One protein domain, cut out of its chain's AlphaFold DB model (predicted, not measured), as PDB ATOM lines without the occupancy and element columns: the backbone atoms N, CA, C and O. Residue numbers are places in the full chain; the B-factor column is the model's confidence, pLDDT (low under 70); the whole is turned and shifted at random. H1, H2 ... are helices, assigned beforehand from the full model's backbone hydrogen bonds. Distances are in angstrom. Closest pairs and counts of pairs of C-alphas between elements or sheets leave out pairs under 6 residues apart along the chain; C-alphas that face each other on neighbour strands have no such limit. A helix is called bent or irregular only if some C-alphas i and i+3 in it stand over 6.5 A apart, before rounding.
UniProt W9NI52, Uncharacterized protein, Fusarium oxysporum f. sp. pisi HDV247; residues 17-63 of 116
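What this domain is: This is residues 17 to 63 of the 116 residues of an uncharacterized protein of Fusarium oxysporum f. sp. pisi HDV247 (UniProt W9NI52). One long helix, H2, makes nearly the whole length of an L-shaped model, and a short helix, H1, makes the short arm at one end, joined to H2 by four residues at the corner. Nothing packs on either helix: the two arms are spread, with no core between them. The printed part has 47 residues with two named helices, H1 then H2, and no named strand; the class is all helix. It is extended, with a radius of gyration of the C-alphas of 18.5 A and spans of 53 by 24 by 7 A.

Where its parts are: H2, the longest helix, holds residues 30 to 61 and measures 47.0 A from first to last C-alpha. Its C-alphas run from Glu 30 at (-24.299, 37.868, 12.923) to Gln 61 at (-2.692, 8.775, 42.811). H1 holds residues 17 to 25 and measures 12.6 A, beginning with C-alpha 17 at (-34.024, 20.903, 4.172). From first to last C-alpha, y rises in H1 and falls in H2, while z rises in both.

How they stand to each other: H2 and H1 are apart, with no C-alpha of the one within 8 A of the other. The link between them, residues 26 to 29, is tight. Residues 17 to 63 stand free, of which 17 to 25 belong to H1 and 30 to 61 belong to H2: none of their C-alphas has within 10 A another C-alpha that is 8 or more residues away along the chain. In H1 and H2 every O i to N i+4 pair is within hydrogen-bond range. Neither helix is bent.

The domain as a whole: The two C-alphas farthest apart, those of Asp 25 and Asn 62, are 53.5 A apart. The C-alphas of Pro 17 and Val 63, the first and last printed, are 50.7 A apart. The printed part has no cut and no long link. The mean pLDDT of the printed part is 78.3, that of H2 is 85 and that of H1 is 59. Residues 17 to 28 and residue 31 are under 70.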
ATOM      1  N   PRO A  17     -33.188  19.797   4.652       60.97
ATOM      2  CA  PRO A  17     -34.024  20.903   4.172       60.97
ATOM      3  C   PRO A  17     -34.981  21.437   5.252       60.97
ATOM      4  O   PRO A  17     -35.493  22.548   5.159       60.97
ATOM      5  N   MET A  18     -35.236  20.661   6.311       56.91
ATOM      6  CA  MET A  18     -35.992  21.128   7.476       56.91
ATOM      7  C   MET A  18     -35.174  22.119   8.314       56.91
ATOM      8  O   MET A  18     -35.732  23.064   8.861       56.91
ATOM      9  N   LEU A  19     -33.858  21.919   8.393       55.88
ATOM     10  CA  LEU A  19     -32.954  22.783   9.140       55.88
ATOM     11  C   LEU A  19     -32.716  24.109   8.417       55.88
ATOM     12  O   LEU A  19     -32.668  25.151   9.054       55.88
ATOM     13  N   GLU A  20     -32.641  24.057   7.089       57.69
ATOM     14  CA  GLU A  20     -32.492  25.225   6.217       57.69
ATOM     15  C   GLU A  20     -33.671  26.202   6.369       57.69
ATOM     16  O   GLU A  20     -33.471  27.408   6.455       57.69
ATOM     17  N   ASN A  21     -34.896  25.682   6.522       58.69
ATOM     18  CA  ASN A  21     -36.080  26.502   6.800       58.69
ATOM     19  C   ASN A  21     -36.103  27.055   8.237       58.69
ATOM     20  O   ASN A  21     -36.483  28.201   8.441       58.69
ATOM     21  N   ILE A  22     -35.673  26.270   9.233       60.97
ATOM     22  CA  ILE A  22     -35.608  26.722  10.634       60.97
ATOM     23  C   ILE A  22     -34.537  27.807  10.813       60.97
ATOM     24  O   ILE A  22     -34.785  28.796  11.494       60.97
ATOM     25  N   LEU A  23     -33.370  27.650  10.181       58.41
ATOM     26  CA  LEU A  23     -32.309  28.659  10.166       58.41
ATOM     27  C   LEU A  23     -32.711  29.907   9.371       58.41
ATOM     28  O   LEU A  23     -32.316  31.002   9.737       58.41
ATOM     29  N   ALA A  24     -33.517  29.767   8.313       61.47
ATOM     30  CA  ALA A  24     -34.055  30.914   7.579       61.47
ATOM     31  C   ALA A  24     -35.101  31.712   8.386       61.47
ATOM     32  O   ALA A  24     -35.185  32.932   8.231       61.47
ATOM     33  N   ASP A  25     -35.881  31.043   9.245       59.59
ATOM     34  CA  ASP A  25     -36.837  31.682  10.163       59.59
ATOM     35  C   ASP A  25     -36.146  32.301  11.393       59.59
ATOM     36  O   ASP A  25     -36.592  33.325  11.917       59.59
ATOM     37  N   LEU A  26     -35.030  31.717  11.840       61.12
ATOM     38  CA  LEU A  26     -34.146  32.269  12.864       61.12
ATOM     39  C   LEU A  26     -33.225  33.313  12.221       61.12
ATOM     40  O   LEU A  26     -32.063  33.053  11.935       61.12
ATOM     41  N   LYS A  27     -33.748  34.521  11.992       62.25
ATOM     42  CA  LYS A  27     -32.909  35.697  11.709       62.25
ATOM     43  C   LYS A  27     -32.121  36.065  12.959       62.25
ATOM     44  O   LYS A  27     -32.525  36.955  13.698       62.25
ATOM     45  N   TRP A  28     -31.063  35.323  13.222       63.25
ATOM     46  CA  TRP A  28     -30.095  35.695  14.234       63.25
ATOM     47  C   TRP A  28     -29.156  36.691  13.592       63.25
ATOM     48  O   TRP A  28     -28.696  36.483  12.463       63.25
ATOM     49  N   GLU A  29     -28.934  37.802  14.276       74.31
ATOM     50  CA  GLU A  29     -27.935  38.756  13.822       74.31
ATOM     51  C   GLU A  29     -26.554  38.083  13.898       74.31
ATOM     52  O   GLU A  29     -26.303  37.215  14.739       74.31
ATOM     53  N   GLU A  30     -25.651  38.446  12.985       73.69
ATOM     54  CA  GLU A  30     -24.299  37.868  12.923       73.69
ATOM     55  C   GLU A  30     -23.556  38.018  14.264       73.69
ATOM     56  O   GLU A  30     -22.787  37.141  14.652       73.69
ATOM     57  N   GLU A  31     -23.864  39.090  14.996       68.38
ATOM     58  CA  GLU A  31     -23.377  39.383  16.345       68.38
ATOM     59  C   GLU A  31     -23.887  38.371  17.387       68.38
ATOM     60  O   GLU A  31     -23.076  37.793  18.101       68.38
ATOM     61  N   GLU A  32     -25.185  38.043  17.400       71.00
ATOM     62  CA  GLU A  32     -25.761  37.039  18.317       71.00
ATOM     63  C   GLU A  32     -25.169  35.640  18.070       71.00
ATOM     64  O   GLU A  32     -24.896  34.882  19.001       71.00
ATOM     65  N   CYS A  33     -24.926  35.292  16.800       72.69
ATOM     66  CA  CYS A  33     -24.252  34.040  16.451       72.69
ATOM     67  C   CYS A  33     -22.793  34.021  16.922       72.69
ATOM     68  O   CYS A  33     -22.301  32.975  17.345       72.69
ATOM     69  N   ALA A  34     -22.090  35.150  16.817       70.62
ATOM     70  CA  ALA A  34     -20.699  35.260  17.233       70.62
ATOM     71  C   ALA A  34     -20.553  35.160  18.758       70.62
ATOM     72  O   ALA A  34     -19.691  34.415  19.221       70.62
ATOM     73  N   GLU A  35     -21.423  35.834  19.517       72.00
ATOM     74  CA  GLU A  35     -21.461  35.760  20.983       72.00
ATOM     75  C   GLU A  35     -21.669  34.318  21.457       72.00
ATOM     76  O   GLU A  35     -20.896  33.810  22.266       72.00
ATOM     77  N   MET A  36     -22.639  33.606  20.878       74.50
ATOM     78  CA  MET A  36     -22.873  32.204  21.228       74.50
ATOM     79  C   MET A  36     -21.687  31.288  20.916       74.50
ATOM     80  O   MET A  36     -21.403  30.364  21.674       74.50
ATOM     81  N   LEU A  37     -20.991  31.515  19.799       75.50
ATOM     82  CA  LEU A  37     -19.806  30.730  19.450       75.50
ATOM     83  C   LEU A  37     -18.625  31.023  20.383       75.50
ATOM     84  O   LEU A  37     -17.845  30.118  20.678       75.50
ATOM     85  N   GLU A  38     -18.483  32.266  20.844       81.25
ATOM     86  CA  GLU A  38     -17.483  32.638  21.844       81.25
ATOM     87  C   GLU A  38     -17.782  31.981  23.198       81.25
ATOM     88  O   GLU A  38     -16.892  31.372  23.793       81.25
ATOM     89  N   GLU A  39     -19.039  32.023  23.648       79.75
ATOM     90  CA  GLU A  39     -19.488  31.325  24.858       79.75
ATOM     91  C   GLU A  39     -19.228  29.813  24.774       79.75
ATOM     92  O   GLU A  39     -18.660  29.226  25.701       79.75
ATOM     93  N   ASP A  40     -19.570  29.185  23.644       86.38
ATOM     94  CA  ASP A  40     -19.307  27.764  23.403       86.38
ATOM     95  C   ASP A  40     -17.805  27.450  23.478       86.38
ATOM     96  O   ASP A  40     -17.405  26.447  24.076       86.38
ATOM     97  N   GLN A  41     -16.952  28.311  22.913       83.25
ATOM     98  CA  GLN A  41     -15.503  28.121  22.966       83.25
ATOM     99  C   GLN A  41     -14.970  28.205  24.402       83.25
ATOM    100  O   GLN A  41     -14.140  27.382  24.793       83.25
ATOM    101  N   ILE A  42     -15.477  29.139  25.210       87.44
ATOM    102  CA  ILE A  42     -15.114  29.256  26.628       87.44
ATOM    103  C   ILE A  42     -15.492  27.978  27.387       87.44
ATOM    104  O   ILE A  42     -14.696  27.469  28.179       87.44
ATOM    105  N   LEU A  43     -16.683  27.429  27.136       83.25
ATOM    106  CA  LEU A  43     -17.127  26.182  27.763       83.25
ATOM    107  C   LEU A  43     -16.255  24.987  27.352       83.25
ATOM    108  O   LEU A  43     -15.942  24.135  28.187       83.25
ATOM    109  N   ILE A  44     -15.826  24.930  26.089       86.06
ATOM    110  CA  ILE A  44     -14.890  23.904  25.603       86.06
ATOM    111  C   ILE A  44     -13.541  24.019  26.319       86.06
ATOM    112  O   ILE A  44     -12.995  23.009  26.767       86.06
ATOM    113  N   ASP A  45     -13.015  25.232  26.478       89.56
ATOM    114  CA  ASP A  45     -11.738  25.457  27.157       89.56
ATOM    115  C   ASP A  45     -11.810  25.067  28.641       89.56
ATOM    116  O   ASP A  45     -10.896  24.425  29.166       89.56
ATOM    117  N   GLN A  46     -12.925  25.377  29.311       89.69
ATOM    118  CA  GLN A  46     -13.186  24.929  30.682       89.69
ATOM    119  C   GLN A  46     -13.247  23.402  30.783       89.69
ATOM    120  O   GLN A  46     -12.692  22.825  31.719       89.69
ATOM    121  N   LEU A  47     -13.880  22.735  29.814       90.69
ATOM    122  CA  LEU A  47     -13.940  21.276  29.772       90.69
ATOM    123  C   LEU A  47     -12.544  20.660  29.619       90.69
ATOM    124  O   LEU A  47     -12.215  19.721  30.338       90.69
ATOM    125  N   HIS A  48     -11.707  21.206  28.734       90.88
ATOM    126  CA  HIS A  48     -10.324  20.749  28.580       90.88
ATOM    127  C   HIS A  48      -9.489  20.969  29.844       90.88
ATOM    128  O   HIS A  48      -8.664  20.122  30.188       90.88
ATOM    129  N   ALA A  49      -9.697  22.077  30.557       93.19
ATOM    130  CA  ALA A  49      -9.020  22.318  31.826       93.19
ATOM    131  C   ALA A  49      -9.415  21.275  32.886       93.19
ATOM    132  O   ALA A  49      -8.543  20.756  33.584       93.19
ATOM    133  N   LEU A  50     -10.704  20.929  32.978       90.38
ATOM    134  CA  LEU A  50     -11.189  19.881  33.880       90.38
ATOM    135  C   LEU A  50     -10.606  18.505  33.535       90.38
ATOM    136  O   LEU A  50     -10.207  17.778  34.441       90.38
ATOM    137  N   ASP A  51     -10.517  18.171  32.246       91.25
ATOM    138  CA  ASP A  51      -9.912  16.919  31.776       91.25
ATOM    139  C   ASP A  51      -8.414  16.855  32.123       91.25
ATOM    140  O   ASP A  51      -7.929  15.863  32.661       91.25
ATOM    141  N   GLY A  52      -7.691  17.966  31.941       91.69
ATOM    142  CA  GLY A  52      -6.289  18.076  32.352       91.69
ATOM    143  C   GLY A  52      -6.094  17.890  33.860       91.69
ATOM    144  O   GLY A  52      -5.230  17.121  34.280       91.69
ATOM    145  N   MET A  53      -6.927  18.534  34.685       90.81
ATOM    146  CA  MET A  53      -6.902  18.348  36.143       90.81
ATOM    147  C   MET A  53      -7.216  16.902  36.542       90.81
ATOM    148  O   MET A  53      -6.618  16.380  37.485       90.81
ATOM    149  N   PHE A  54      -8.146  16.261  35.829       90.31
ATOM    150  CA  PHE A  54      -8.472  14.857  36.032       90.31
ATOM    151  C   PHE A  54      -7.257  13.964  35.794       90.31
ATOM    152  O   PHE A  54      -6.883  13.184  36.672       90.31
ATOM    153  N   ASP A  55      -6.622  14.117  34.637       90.56
ATOM    154  CA  ASP A  55      -5.464  13.323  34.252       90.56
ATOM    155  C   ASP A  55      -4.284  13.536  35.201       90.56
ATOM    156  O   ASP A  55      -3.690  12.562  35.669       90.56
ATOM    157  N   GLU A  56      -3.954  14.783  35.542       92.56
ATOM    158  CA  GLU A  56      -2.859  15.095  36.469       92.56
ATOM    159  C   GLU A  56      -3.049  14.415  37.831       92.56
ATOM    160  O   GLU A  56      -2.131  13.778  38.362       92.56
ATOM    161  N   GLU A  57      -4.254  14.504  38.383       90.94
ATOM    162  CA  GLU A  57      -4.582  13.936  39.683       90.94
ATOM    163  C   GLU A  57      -4.663  12.402  39.636       90.94
ATOM    164  O   GLU A  57      -4.167  11.721  40.540       90.94
ATOM    165  N   PHE A  58      -5.201  11.836  38.553       90.44
ATOM    166  CA  PHE A  58      -5.234  10.392  38.341       90.44
ATOM    167  C   PHE A  58      -3.817   9.802  38.261       90.44
ATOM    168  O   PHE A  58      -3.508   8.817  38.944       90.44
ATOM    169  N   GLN A  59      -2.920  10.441  37.501       91.12
ATOM    170  CA  GLN A  59      -1.512  10.040  37.417       91.12
ATOM    171  C   GLN A  59      -0.799  10.158  38.773       91.12
ATOM    172  O   GLN A  59       0.044   9.321  39.105       91.12
ATOM    173  N   ARG A  60      -1.149  11.162  39.588       91.75
ATOM    174  CA  ARG A  60      -0.573  11.367  40.926       91.75
ATOM    175  C   ARG A  60      -0.950  10.259  41.910       91.75
ATOM    176  O   ARG A  60      -0.113   9.860  42.720       91.75
ATOM    177  N   GLN A  61      -2.193   9.782  41.869       88.00
ATOM    178  CA  GLN A  61      -2.692   8.775  42.811       88.00
ATOM    179  C   GLN A  61      -2.167   7.368  42.506       88.00
ATOM    180  O   GLN A  61      -1.973   6.583  43.433       88.00
ATOM    181  N   ASN A  62      -1.900   7.054  41.231       89.19
ATOM    182  CA  ASN A  62      -1.401   5.747  40.787       89.19
ATOM    183  C   ASN A  62      -2.249   4.566  41.320       89.19
ATOM    184  O   ASN A  62      -1.729   3.533  41.751       89.19
ATOM    185  N   VAL A  63      -3.570   4.744  41.319       90.75
ATOM    186  CA  VAL A  63      -4.570   3.739  41.713       90.75
ATOM    187  C   VAL A  63      -5.404   3.319  40.503       90.75
ATOM    188  O   VAL A  63      -5.265   3.870  39.410       90.75
TER     189      VAL A  63